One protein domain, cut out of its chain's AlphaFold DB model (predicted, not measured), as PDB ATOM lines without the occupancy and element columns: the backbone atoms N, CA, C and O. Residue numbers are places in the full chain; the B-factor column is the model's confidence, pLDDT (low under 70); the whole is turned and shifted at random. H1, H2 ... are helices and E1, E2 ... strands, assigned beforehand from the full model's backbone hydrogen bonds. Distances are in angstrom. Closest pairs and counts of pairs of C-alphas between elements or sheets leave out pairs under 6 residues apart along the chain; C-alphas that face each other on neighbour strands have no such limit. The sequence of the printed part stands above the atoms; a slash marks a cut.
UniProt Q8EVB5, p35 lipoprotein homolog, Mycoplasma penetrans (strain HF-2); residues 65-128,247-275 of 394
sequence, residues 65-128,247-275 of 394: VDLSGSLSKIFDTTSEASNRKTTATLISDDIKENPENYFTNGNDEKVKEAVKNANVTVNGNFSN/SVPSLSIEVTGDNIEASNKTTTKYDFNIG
ATOM      1  N   VAL A  65     185.323 198.442 236.443       98.19
ATOM      2  CA  VAL A  65     184.987 198.383 235.027       98.19
ATOM      3  C   VAL A  65     184.378 197.010 234.786       98.19
ATOM      4  O   VAL A  65     185.107 196.023 234.724       98.19
ATOM      5  N   ASP A  66     183.054 196.985 234.655       96.88
ATOM      6  CA  ASP A  66     182.271 195.782 234.382       96.88
ATOM      7  C   ASP A  66     181.773 195.824 232.941       96.88
ATOM      8  O   ASP A  66     180.938 196.656 232.575       96.88
ATOM      9  N   LEU A  67     182.309 194.938 232.108       97.25
ATOM     10  CA  LEU A  67     182.004 194.871 230.686       97.25
ATOM     11  C   LEU A  67     181.507 193.486 230.295       97.25
ATOM     12  O   LEU A  67     181.675 192.494 231.004       97.25
ATOM     13  N   SER A  68     180.900 193.420 229.119       96.44
ATOM     14  CA  SER A  68     180.582 192.160 228.467       96.44
ATOM     15  C   SER A  68     180.772 192.264 226.963       96.44
ATOM     16  O   SER A  68     180.805 193.359 226.388       96.44
ATOM     17  N   GLY A  69     180.934 191.114 226.322       95.25
ATOM     18  CA  GLY A  69     181.023 191.038 224.872       95.25
ATOM     19  C   GLY A  69     181.636 189.737 224.381       95.25
ATOM     20  O   GLY A  69     181.790 188.781 225.137       95.25
ATOM     21  N   SER A  70     182.004 189.702 223.105       93.12
ATOM     22  CA  SER A  70     182.651 188.539 222.499       93.12
ATOM     23  C   SER A  70     184.022 188.246 223.119       93.12
ATOM     24  O   SER A  70     184.754 189.158 223.513       93.12
ATOM     25  N   LEU A  71     184.422 186.968 223.106       92.31
ATOM     26  CA  LEU A  71     185.758 186.524 223.523       92.31
ATOM     27  C   LEU A  71     186.876 187.326 222.836       92.31
ATOM     28  O   LEU A  71     187.874 187.671 223.468       92.31
ATOM     29  N   SER A  72     186.683 187.680 221.562       91.06
ATOM     30  CA  SER A  72     187.646 188.431 220.747       91.06
ATOM     31  C   SER A  72     188.030 189.805 221.310       91.06
ATOM     32  O   SER A  72     189.084 190.324 220.949       91.06
ATOM     33  N   LYS A  73     187.230 190.384 222.216       92.38
ATOM     34  CA  LYS A  73     187.572 191.639 222.902       92.38
ATOM     35  C   LYS A  73     188.652 191.484 223.971       92.38
ATOM     36  O   LYS A  73     189.272 192.469 224.350       92.38
ATOM     37  N   ILE A  74     188.884 190.272 224.471       92.31
ATOM     38  CA  ILE A  74     189.873 190.010 225.529       92.31
ATOM     39  C   ILE A  74     190.870 188.907 225.164       92.31
ATOM     40  O   ILE A  74     191.923 188.791 225.797       92.31
ATOM     41  N   PHE A  75     190.586 188.118 224.131       89.06
ATOM     42  CA  PHE A  75     191.460 187.051 223.679       89.06
ATOM     43  C   PHE A  75     191.436 186.881 222.155       89.06
ATOM     44  O   PHE A  75     190.392 186.645 221.554       89.06
ATOM     45  N   ASP A  76     192.613 186.950 221.534       84.19
ATOM     46  CA  ASP A  76     192.781 186.739 220.098       84.19
ATOM     47  C   ASP A  76     192.878 185.234 219.778       84.19
ATOM     48  O   ASP A  76     193.871 184.562 220.091       84.19
ATOM     49  N   THR A  77     191.824 184.697 219.157       76.62
ATOM     50  CA  THR A  77     191.694 183.283 218.774       76.62
ATOM     51  C   THR A  77     192.196 182.980 217.356       76.62
ATOM     52  O   THR A  77     192.134 181.824 216.934       76.62
ATOM     53  N   THR A  78     192.715 183.970 216.613       72.19
ATOM     54  CA  THR A  78     193.142 183.818 215.204       72.19
ATOM     55  C   THR A  78     194.200 182.724 215.050       72.19
ATOM     56  O   THR A  78     195.074 182.582 215.892       72.19
ATOM     57  N   SER A  79     194.181 181.898 214.003       62.75
ATOM     58  CA  SER A  79     195.125 180.766 213.861       62.75
ATOM     59  C   SER A  79     196.604 181.186 213.746       62.75
ATOM     60  O   SER A  79     197.490 180.436 214.157       62.75
ATOM     61  N   GLU A  80     196.877 182.398 213.261       66.69
ATOM     62  CA  GLU A  80     198.223 182.917 212.992       66.69
ATOM     63  C   GLU A  80     198.893 183.498 214.247       66.69
ATOM     64  O   GLU A  80     198.773 184.682 214.562       66.69
ATOM     65  N   ALA A  81     199.649 182.660 214.960       67.12
ATOM     66  CA  ALA A  81     200.284 183.015 216.233       67.12
ATOM     67  C   ALA A  81     201.188 184.268 216.183       67.12
ATOM     68  O   ALA A  81     201.320 184.951 217.194       67.12
ATOM     69  N   SER A  82     201.799 184.581 215.035       68.25
ATOM     70  CA  SER A  82     202.703 185.730 214.866       68.25
ATOM     71  C   SER A  82     201.999 187.090 214.864       68.25
ATOM     72  O   SER A  82     202.655 188.098 215.116       68.25
ATOM     73  N   ASN A  83     200.687 187.125 214.614       72.00
ATOM     74  CA  ASN A  83     199.904 188.360 214.508       72.00
ATOM     75  C   ASN A  83     198.896 188.537 215.651       72.00
ATOM     76  O   ASN A  83     198.170 189.532 215.667       72.00
ATOM     77  N   ARG A  84     198.841 187.590 216.596       81.12
ATOM     78  CA  ARG A  84     197.874 187.631 217.694       81.12
ATOM     79  C   ARG A  84     198.124 188.824 218.604       81.12
ATOM     80  O   ARG A  84     199.224 188.995 219.137       81.12
ATOM     81  N   LYS A  85     197.079 189.607 218.853       89.81
ATOM     82  CA  LYS A  85     197.108 190.648 219.882       89.81
ATOM     83  C   LYS A  85     197.116 190.017 221.271       89.81
ATOM     84  O   LYS A  85     196.460 189.011 221.536       89.81
ATOM     85  N   THR A  86     197.852 190.636 222.191       91.88
ATOM     86  CA  THR A  86     197.779 190.264 223.609       91.88
ATOM     87  C   THR A  86     196.477 190.779 224.224       91.88
ATOM     88  O   THR A  86     195.941 191.787 223.766       91.88
ATOM     89  N   THR A  87     196.003 190.163 225.312       94.62
ATOM     90  CA  THR A  87     194.864 190.683 226.095       94.62
ATOM     91  C   THR A  87     195.077 192.141 226.516       94.62
ATOM     92  O   THR A  87     194.162 192.949 226.418       94.62
ATOM     93  N   ALA A  88     196.303 192.514 226.902       96.88
ATOM     94  CA  ALA A  88     196.644 193.899 227.228       96.88
ATOM     95  C   ALA A  88     196.477 194.846 226.027       96.88
ATOM     96  O   ALA A  88     195.970 195.951 226.186       96.88
ATOM     97  N   THR A  89     196.871 194.411 224.827       96.12
ATOM     98  CA  THR A  89     196.676 195.175 223.586       96.12
ATOM     99  C   THR A  89     195.194 195.332 223.260       96.12
ATOM    100  O   THR A  89     194.771 196.434 222.942       96.12
ATOM    101  N   LEU A  90     194.399 194.265 223.381       96.75
ATOM    102  CA  LEU A  90     192.961 194.315 223.108       96.75
ATOM    103  C   LEU A  90     192.229 195.269 224.066       96.75
ATOM    104  O   LEU A  90     191.455 196.106 223.616       96.75
ATOM    105  N   ILE A  91     192.536 195.210 225.367       97.81
ATOM    106  CA  ILE A  91     191.970 196.138 226.359       97.81
ATOM    107  C   ILE A  91     192.452 197.575 226.104       97.81
ATOM    108  O   ILE A  91     191.675 198.514 226.228       97.81
ATOM    109  N   SER A  92     193.721 197.770 225.730       97.81
ATOM    110  CA  SER A  92     194.260 199.091 225.369       97.81
ATOM    111  C   SER A  92     193.528 199.701 224.169       97.81
ATOM    112  O   SER A  92     193.176 200.882 224.200       97.81
ATOM    113  N   ASP A  93     193.247 198.893 223.145       97.38
ATOM    114  CA  ASP A  93     192.467 199.312 221.981       97.38
ATOM    115  C   ASP A  93     191.021 199.673 222.382       97.38
ATOM    116  O   ASP A  93     190.534 200.732 221.982       97.38
ATOM    117  N   ASP A  94     190.369 198.875 223.241       97.62
ATOM    118  CA  ASP A  94     189.004 199.161 223.718       97.62
ATOM    119  C   ASP A  94     188.935 200.434 224.580       97.62
ATOM    120  O   ASP A  94     188.001 201.220 224.442       97.62
ATOM    121  N   ILE A  95     189.954 200.717 225.403       97.94
ATOM    122  CA  ILE A  95     190.056 201.974 226.168       97.94
ATOM    123  C   ILE A  95     190.078 203.194 225.239       97.94
ATOM    124  O   ILE A  95     189.491 204.231 225.559       97.94
ATOM    125  N   LYS A  96     190.771 203.095 224.099       97.62
ATOM    126  CA  LYS A  96     190.873 204.186 223.118       97.62
ATOM    127  C   LYS A  96     189.589 204.388 222.331       97.62
ATOM    128  O   LYS A  96     189.267 205.524 221.989       97.62
ATOM    129  N   GLU A  97     188.891 203.301 222.017       97.31
ATOM    130  CA  GLU A  97     187.640 203.335 221.265       97.31
ATOM    131  C   GLU A  97     186.451 203.749 222.144       97.31
ATOM    132  O   GLU A  97     185.606 204.523 221.699       97.31
ATOM    133  N   ASN A  98     186.432 203.302 223.403       97.25
ATOM    134  CA  ASN A  98     185.303 203.430 224.325       97.25
ATOM    135  C   ASN A  98     185.721 203.998 225.703       97.25
ATOM    136  O   ASN A  98     185.475 203.374 226.741       97.25
ATOM    137  N   PRO A  99     186.349 205.185 225.778       97.06
ATOM    138  CA  PRO A  99     186.879 205.746 227.027       97.06
ATOM    139  C   PRO A  99     185.822 205.928 228.128       97.06
ATOM    140  O   PRO A  99     186.146 205.838 229.314       97.06
ATOM    141  N   GLU A 100     184.550 206.139 227.784       97.62
ATOM    142  CA  GLU A 100     183.440 206.212 228.744       97.62
ATOM    143  C   GLU A 100     183.217 204.930 229.554       97.62
ATOM    144  O   GLU A 100     182.643 204.977 230.647       97.62
ATOM    145  N   ASN A 101     183.691 203.789 229.055       97.62
ATOM    146  CA  ASN A 101     183.614 202.518 229.762       97.62
ATOM    147  C   ASN A 101     184.625 202.458 230.912       97.62
ATOM    148  O   ASN A 101     184.325 201.856 231.941       97.62
ATOM    149  N   TYR A 102     185.743 203.177 230.802       97.94
ATOM    150  CA  TYR A 102     186.884 203.074 231.715       97.94
ATOM    151  C   TYR A 102     187.065 204.297 232.615       97.94
ATOM    152  O   TYR A 102     187.485 204.165 233.766       97.94
ATOM    153  N   PHE A 103     186.719 205.489 232.130       97.56
ATOM    154  CA  PHE A 103     186.912 206.743 232.855       97.56
ATOM    155  C   PHE A 103     185.573 207.369 233.247       97.56
ATOM    156  O   PHE A 103     184.634 207.407 232.452       97.56
ATOM    157  N   THR A 104     185.474 207.915 234.460       97.12
ATOM    158  CA  THR A 104     184.264 208.607 234.945       97.12
ATOM    159  C   THR A 104     183.945 209.849 234.111       97.12
ATOM    160  O   THR A 104     182.781 210.150 233.865       97.12
ATOM    161  N   ASN A 105     184.978 210.530 233.608       96.06
ATOM    162  CA  ASN A 105     184.890 211.650 232.674       96.06
ATOM    163  C   ASN A 105     185.102 211.238 231.204       96.06
ATOM    164  O   ASN A 105     185.273 212.104 230.352       96.06
ATOM    165  N   GLY A 106     185.061 209.941 230.881       96.31
ATOM    166  CA  GLY A 106     185.317 209.442 229.525       96.31
ATOM    167  C   GLY A 106     184.266 209.847 228.487       96.31
ATOM    168  O   GLY A 106     184.527 209.744 227.299       96.31
ATOM    169  N   ASN A 107     183.099 210.350 228.909       97.06
ATOM    170  CA  ASN A 107     182.087 210.906 228.004       97.06
ATOM    171  C   ASN A 107     182.383 212.342 227.532       97.06
ATOM    172  O   ASN A 107     181.720 212.811 226.609       97.06
ATOM    173  N   ASP A 108     183.335 213.044 228.153       96.38
ATOM    174  CA  ASP A 108     183.741 214.385 227.726       96.38
ATOM    175  C   ASP A 108     184.519 214.310 226.404       96.38
ATOM    176  O   ASP A 108     185.513 213.593 226.308       96.38
ATOM    177  N   GLU A 109     184.096 215.066 225.390       95.19
ATOM    178  CA  GLU A 109     184.708 215.055 224.052       95.19
ATOM    179  C   GLU A 109     186.213 215.373 224.062       95.19
ATOM    180  O   GLU A 109     186.968 214.802 223.274       95.19
ATOM    181  N   LYS A 110     186.686 216.235 224.975       94.12
ATOM    182  CA  LYS A 110     188.124 216.521 225.106       94.12
ATOM    183  C   LYS A 110     188.879 215.304 225.635       94.12
ATOM    184  O   LYS A 110     189.978 215.019 225.167       94.12
ATOM    185  N   VAL A 111     188.288 214.576 226.586       95.19
ATOM    186  CA  VAL A 111     188.856 213.328 227.117       95.19
ATOM    187  C   VAL A 111     188.849 212.247 226.044       95.19
ATOM    188  O   VAL A 111     189.876 211.597 225.855       95.19
ATOM    189  N   LYS A 112     187.749 212.100 225.292       95.69
ATOM    190  CA  LYS A 112     187.658 211.138 224.183       95.69
ATOM    191  C   LYS A 112     188.767 211.344 223.161       95.69
ATOM    192  O   LYS A 112     189.511 210.411 222.864       95.69
ATOM    193  N   GLU A 113     188.918 212.571 222.669       94.69
ATOM    194  CA  GLU A 113     189.921 212.880 221.649       94.69
ATOM    195  C   GLU A 113     191.355 212.740 222.185       94.69
ATOM    196  O   GLU A 113     192.240 212.252 221.480       94.69
ATOM    197  N   ALA A 114     191.604 213.115 223.444       94.88
ATOM    198  CA  ALA A 114     192.927 212.974 224.045       94.88
ATOM    199  C   ALA A 114     193.316 211.501 224.260       94.88
ATOM    200  O   ALA A 114     194.427 211.113 223.904       94.88
ATOM    201  N   VAL A 115     192.411 210.669 224.795       95.88
ATOM    202  CA  VAL A 115     192.666 209.239 225.057       95.88
ATOM    203  C   VAL A 115     192.838 208.456 223.758       95.88
ATOM    204  O   VAL A 115     193.751 207.638 223.657       95.88
ATOM    205  N   LYS A 116     192.029 208.740 222.732       95.50
ATOM    206  CA  LYS A 116     192.126 208.092 221.415       95.50
ATOM    207  C   LYS A 116     193.529 208.184 220.805       95.50
ATOM    208  O   LYS A 116     194.011 207.224 220.204       95.50
ATOM    209  N   ASN A 117     194.191 209.326 220.986       93.19
ATOM    210  CA  ASN A 117     195.535 209.594 220.469       93.19
ATOM    211  C   ASN A 117     196.655 209.285 221.486       93.19
ATOM    212  O   ASN A 117     197.833 209.440 221.167       93.19
ATOM    213  N   ALA A 118     196.309 208.861 222.704       95.12
ATOM    214  CA  ALA A 118     197.267 208.588 223.766       95.12
ATOM    215  C   ALA A 118     198.002 207.250 223.571       95.12
ATOM    216  O   ALA A 118     197.572 206.340 222.853       95.12
ATOM    217  N   ASN A 119     199.112 207.098 224.285       96.50
ATOM    218  CA  ASN A 119     199.692 205.803 224.591       96.50
ATOM    219  C   ASN A 119     199.002 205.224 225.835       96.50
ATOM    220  O   ASN A 119     199.003 205.854 226.895       96.50
ATOM    221  N   VAL A 120     198.414 204.035 225.697       97.31
ATOM    222  CA  VAL A 120     197.681 203.343 226.764       97.31
ATOM    223  C   VAL A 120     198.390 202.028 227.066       97.31
ATOM    224  O   VAL A 120     198.398 201.115 226.238       97.31
ATOM    225  N   THR A 121     198.975 201.931 228.255       96.81
ATOM    226  CA  THR A 121     199.632 200.718 228.747       96.81
ATOM    227  C   THR A 121     198.694 199.998 229.703       96.81
ATOM    228  O   THR A 121     198.201 200.592 230.660       96.81
ATOM    229  N   VAL A 122     198.478 198.707 229.464       97.88
ATOM    230  CA  VAL A 122     197.650 197.844 230.311       97.88
ATOM    231  C   VAL A 122     198.514 196.722 230.873       97.88
ATOM    232  O   VAL A 122     199.234 196.058 230.128       97.88
ATOM    233  N   ASN A 123     198.427 196.478 232.178       96.75
ATOM    234  CA  ASN A 123     199.075 195.341 232.821       96.75
ATOM    235  C   ASN A 123     198.127 194.649 233.809       96.75
ATOM    236  O   ASN A 123     197.822 195.180 234.876       96.75
ATOM    237  N   GLY A 124     197.701 193.440 233.443       95.19
ATOM    238  CA  GLY A 124     196.942 192.523 234.297       95.19
ATOM    239  C   GLY A 124     197.673 191.213 234.592       95.19
ATOM    240  O   GLY A 124     197.047 190.272 235.059       95.19
ATOM    241  N   ASN A 125     198.976 191.117 234.291       94.12
ATOM    242  CA  ASN A 125     199.757 189.874 234.371       94.12
ATOM    243  C   ASN A 125     199.143 188.699 233.577       94.12
ATOM    244  O   ASN A 125     199.219 187.540 233.989       94.12
ATOM    245  N   PHE A 126     198.544 188.992 232.420       94.31
ATOM    246  CA  PHE A 126     197.919 187.993 231.554       94.31
ATOM    247  C   PHE A 126     198.956 186.989 231.034       94.31
ATOM    248  O   PHE A 126     199.774 187.316 230.176       94.31
ATOM    249  N   SER A 127     198.917 185.754 231.539       90.75
ATOM    250  CA  SER A 127     199.819 184.681 231.118       90.75
ATOM    251  C   SER A 127     199.069 183.507 230.491       90.75
ATOM    252  O   SER A 127     197.992 183.115 230.944       90.75
ATOM    253  N   ASN A 128     199.661 182.931 229.444       88.88
ATOM    254  CA  ASN A 128     199.188 181.725 228.757       88.88
ATOM    255  C   ASN A 128     200.292 180.663 228.598       88.88
ATOM    256  O   ASN A 128     200.133 179.702 227.843       88.88
ATOM    257  N   SER A 247     188.344 188.201 235.275       97.44
ATOM    258  CA  SER A 247     188.276 189.007 236.495       97.44
ATOM    259  C   SER A 247     189.681 189.339 236.984       97.44
ATOM    260  O   SER A 247     190.464 188.463 237.360       97.44
ATOM    261  N   VAL A 248     190.019 190.626 236.953       97.94
ATOM    262  CA  VAL A 248     191.315 191.167 237.365       97.94
ATOM    263  C   VAL A 248     191.078 192.181 238.486       97.94
ATOM    264  O   VAL A 248     190.716 193.327 238.215       97.94
ATOM    265  N   PRO A 249     191.313 191.806 239.758       96.38
ATOM    266  CA  PRO A 249     190.995 192.661 240.906       96.38
ATOM    267  C   PRO A 249     191.727 194.009 240.931       96.38
ATOM    268  O   PRO A 249     191.270 194.948 241.576       96.38
ATOM    269  N   SER A 250     192.886 194.094 240.274       96.50
ATOM    270  CA  SER A 250     193.711 195.300 240.218       96.50
ATOM    271  C   SER A 250     194.435 195.382 238.873       96.50
ATOM    272  O   SER A 250     195.648 195.179 238.792       96.50
ATOM    273  N   LEU A 251     193.684 195.661 237.810       98.12
ATOM    274  CA  LEU A 251     194.232 195.926 236.485       98.12
ATOM    275  C   LEU A 251     194.938 197.284 236.484       98.12
ATOM    276  O   LEU A 251     194.324 198.289 236.836       98.12
ATOM    277  N   SER A 252     196.207 197.319 236.076       97.88
ATOM    278  CA  SER A 252     196.954 198.568 235.913       97.88
ATOM    279  C   SER A 252     196.708 199.163 234.527       97.88
ATOM    280  O   SER A 252     196.881 198.470 233.522       97.88
ATOM    281  N   ILE A 253     196.323 200.436 234.477       97.69
ATOM    282  CA  ILE A 253     196.091 201.233 233.275       97.69
ATOM    283  C   ILE A 253     196.850 202.553 233.427       97.69
ATOM    284  O   ILE A 253     196.604 203.333 234.348       97.69
ATOM    285  N   GLU A 254     197.743 202.822 232.482       96.19
ATOM    286  CA  GLU A 254     198.474 204.080 232.379       96.19
ATOM    287  C   GLU A 254     198.172 204.740 231.031       96.19
ATOM    288  O   GLU A 254     198.337 204.122 229.979       96.19
ATOM    289  N   VAL A 255     197.735 206.001 231.063       96.00
ATOM    290  CA  VAL A 255     197.441 206.805 229.870       96.00
ATOM    291  C   VAL A 255     198.420 207.969 229.821       96.00
ATOM    292  O   VAL A 255     198.501 208.756 230.760       96.00
ATOM    293  N   THR A 256     199.160 208.085 228.722       94.81
ATOM    294  CA  THR A 256     200.182 209.121 228.521       94.81
ATOM    295  C   THR A 256     200.069 209.731 227.131       94.81
ATOM    296  O   THR A 256     199.685 209.063 226.175       94.81
ATOM    297  N   GLY A 257     200.397 211.011 226.991       92.12
ATOM    298  CA  GLY A 257     200.363 211.710 225.709       92.12
ATOM    299  C   GLY A 257     200.468 213.220 225.888       92.12
ATOM    300  O   GLY A 257     200.372 213.725 227.005       92.12
ATOM    301  N   ASP A 258     200.636 213.943 224.785       89.56
ATOM    302  CA  ASP A 258     200.889 215.391 224.811       89.56
ATOM    303  C   ASP A 258     199.755 216.189 225.477       89.56
ATOM    304  O   ASP A 258     200.007 217.174 226.175       89.56
ATOM    305  N   ASN A 259     198.514 215.711 225.330       92.19
ATOM    306  CA  ASN A 259     197.301 216.339 225.866       92.19
ATOM    307  C   ASN A 259     196.795 215.678 227.161       92.19
ATOM    308  O   ASN A 259     195.669 215.938 227.579       92.19
ATOM    309  N   ILE A 260     197.598 214.812 227.786       93.88
ATOM    310  CA  ILE A 260     197.224 214.069 228.992       93.88
ATOM    311  C   ILE A 260     198.052 214.567 230.179       93.88
ATOM    312  O   ILE A 260     199.279 214.674 230.107       93.88
ATOM    313  N   GLU A 261     197.382 214.866 231.286       93.19
ATOM    314  CA  GLU A 261     198.026 214.992 232.591       93.19
ATOM    315  C   GLU A 261     198.065 213.638 233.299       93.19
ATOM    316  O   GLU A 261     197.167 212.810 233.138       93.19
ATOM    317  N   ALA A 262     199.100 213.420 234.111       84.88
ATOM    318  CA  ALA A 262     199.231 212.193 234.883       84.88
ATOM    319  C   ALA A 262     198.036 212.019 235.836       84.88
ATOM    320  O   ALA A 262     197.713 212.913 236.619       84.88
ATOM    321  N   SER A 263     197.395 210.851 235.782       84.44
ATOM    322  CA  SER A 263     196.356 210.469 236.740       84.44
ATOM    323  C   SER A 263     196.989 209.976 238.041       84.44
ATOM    324  O   SER A 263     197.950 209.211 238.027       84.44
ATOM    325  N   ASN A 264     196.395 210.346 239.176       82.00
ATOM    326  CA  ASN A 264     196.793 209.831 240.493       82.00
ATOM    327  C   ASN A 264     196.349 208.378 240.724       82.00
ATOM    328  O   ASN A 264     196.826 207.726 241.651       82.00
ATOM    329  N   LYS A 265     195.414 207.879 239.909       90.81
ATOM    330  CA  LYS A 265     194.879 206.525 239.996       90.81
ATOM    331  C   LYS A 265     195.152 205.776 238.701       90.81
ATOM    332  O   LYS A 265     194.722 206.206 237.630       90.81
ATOM    333  N   THR A 266     195.825 204.643 238.841       93.00
ATOM    334  CA  THR A 266     196.255 203.790 237.729       93.00
ATOM    335  C   THR A 266     195.722 202.369 237.840       93.00
ATOM    336  O   THR A 266     196.030 201.551 236.986       93.00
ATOM    337  N   THR A 267     194.928 202.041 238.862       97.12
ATOM    338  CA  THR A 267     194.370 200.695 239.037       97.12
ATOM    339  C   THR A 267     192.851 200.703 239.129       97.12
ATOM    340  O   THR A 267     192.255 201.626 239.684       97.12
ATOM    341  N   THR A 268     192.230 199.661 238.583       98.06
ATOM    342  CA  THR A 268     190.782 199.406 238.641       98.06
ATOM    343  C   THR A 268     190.527 197.920 238.854       98.06
ATOM    344  O   THR A 268     191.329 197.088 238.419       98.06
ATOM    345  N   LYS A 269     189.397 197.569 239.469       98.31
ATOM    346  CA  LYS A 269     188.824 196.234 239.290       98.31
ATOM    347  C   LYS A 269     188.306 196.141 237.854       98.31
ATOM    348  O   LYS A 269     187.679 197.086 237.376       98.31
ATOM    349  N   TYR A 270     188.634 195.066 237.151       98.50
ATOM    350  CA  TYR A 270     188.206 194.843 235.775       98.50
ATOM    351  C   TYR A 270     187.561 193.470 235.664       98.50
ATOM    352  O   TYR A 270     188.257 192.463 235.803       98.50
ATOM    353  N   ASP A 271     186.264 193.450 235.387       98.00
ATOM    354  CA  ASP A 271     185.508 192.239 235.112       98.00
ATOM    355  C   ASP A 271     184.959 192.297 233.681       98.00
ATOM    356  O   ASP A 271     184.362 193.281 233.244       98.00
ATOM    357  N   PHE A 272     185.175 191.226 232.925       97.81
ATOM    358  CA  PHE A 272     184.658 191.055 231.577       97.81
ATOM    359  C   PHE A 272     183.933 189.716 231.476       97.81
ATOM    360  O   PHE A 272     184.547 188.649 231.563       97.81
ATOM    361  N   ASN A 273     182.622 189.787 231.276       96.38
ATOM    362  CA  ASN A 273     181.746 188.640 231.086       96.38
ATOM    363  C   ASN A 273     181.691 188.272 229.599       96.38
ATOM    364  O   ASN A 273     181.213 189.063 228.777       96.38
ATOM    365  N   ILE A 274     182.208 187.096 229.238       95.75
ATOM    366  CA  ILE A 274     182.157 186.645 227.848       95.75
ATOM    367  C   ILE A 274     180.704 186.289 227.526       95.75
ATOM    368  O   ILE A 274     180.103 185.402 228.127       95.75
ATOM    369  N   GLY A 275     180.124 187.007 226.571       95.25
ATOM    370  CA  GLY A 275     178.747 186.802 226.159       95.25
ATOM    371  C   GLY A 275     178.577 185.607 225.222       95.25
ATOM    372  O   GLY A 275     179.524 185.129 224.601       95.25
TER     373      GLY A 275
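AT A GLANCE: This is residues 65 to 128 and 247 to 275 of the 394 residues of the protein "p35 lipoprotein homolog" of Mycoplasma penetrans (strain HF-2) (UniProt Q8EVB5). A strongly twisted, curled sheet of four strands makes a wall, with the helix H1 packed over E2 on one face, near the middle of the domain. The small helices H2 and H3 cluster past the last residues of H1, and at the far end the loop of residues 78 to 83 sticks out. The printed part has 93 residues, in the order E1 H1 H2 H3 E2 E3 E4; the mixed sheet runs E1 E4 E3 E2. The class is mixed, helices and strands, in two layers, H1 on one face of the sheet; the whole is compact, radius of gyration of the C-alphas 13.4 A, spans 38 by 26 by 22 A.

IN THESE COORDINATES: E3, residues 247 to 256, is 24.7 A long and bends by 66 degrees at residue 250. E4, residues 267 to 274, is 21.7 A long, ending at C-alpha 274 (182.157, 186.645, 227.848). E1 is residues 65 to 69, from C-alpha 65 (184.987, 198.383, 235.027), and E2 is 119 to 123. H1, residues 87 to 97, is 15.3 A long; H2 is 99 to 102 and H3 109 to 116.

HOW THE PARTS SIT: E3 and E4 form an antiparallel hairpin, N 248 and O 270 at 2.8 A. E3 and E2 are antiparallel, N 121 and O 254 at 2.9 A. E1 and E4 are parallel, N 67 and O 271 at 2.9 A. H1 lies over E2 at a height over the sheet of 7.7 A, closest C-alphas Ala 88 and Val 122, 5.1 A. H1 and H3 touch, Lys 96 and Lys 116 closest, C-alphas 4.4 A apart, at a shallow tilt of 29 degrees, opposite ways. H2 touches H3, closest C-alphas Pro 99 and Lys 112, 6.1 A, and only grazes the sheet with residues 101 to 102. In H1 and H3 every O i to N i+4 pair is within hydrogen-bond range; H2 is too short for one.

THE WHOLE: The C-alphas farthest apart, Ser 79 and Asn 264, are 39.5 A apart. Residues 129 to 246 are not printed, with 15.2 A between C-alphas 128 and 247. E1 to H1 is a long link of 17 residues. Residues 79 to 82 are under pLDDT 70.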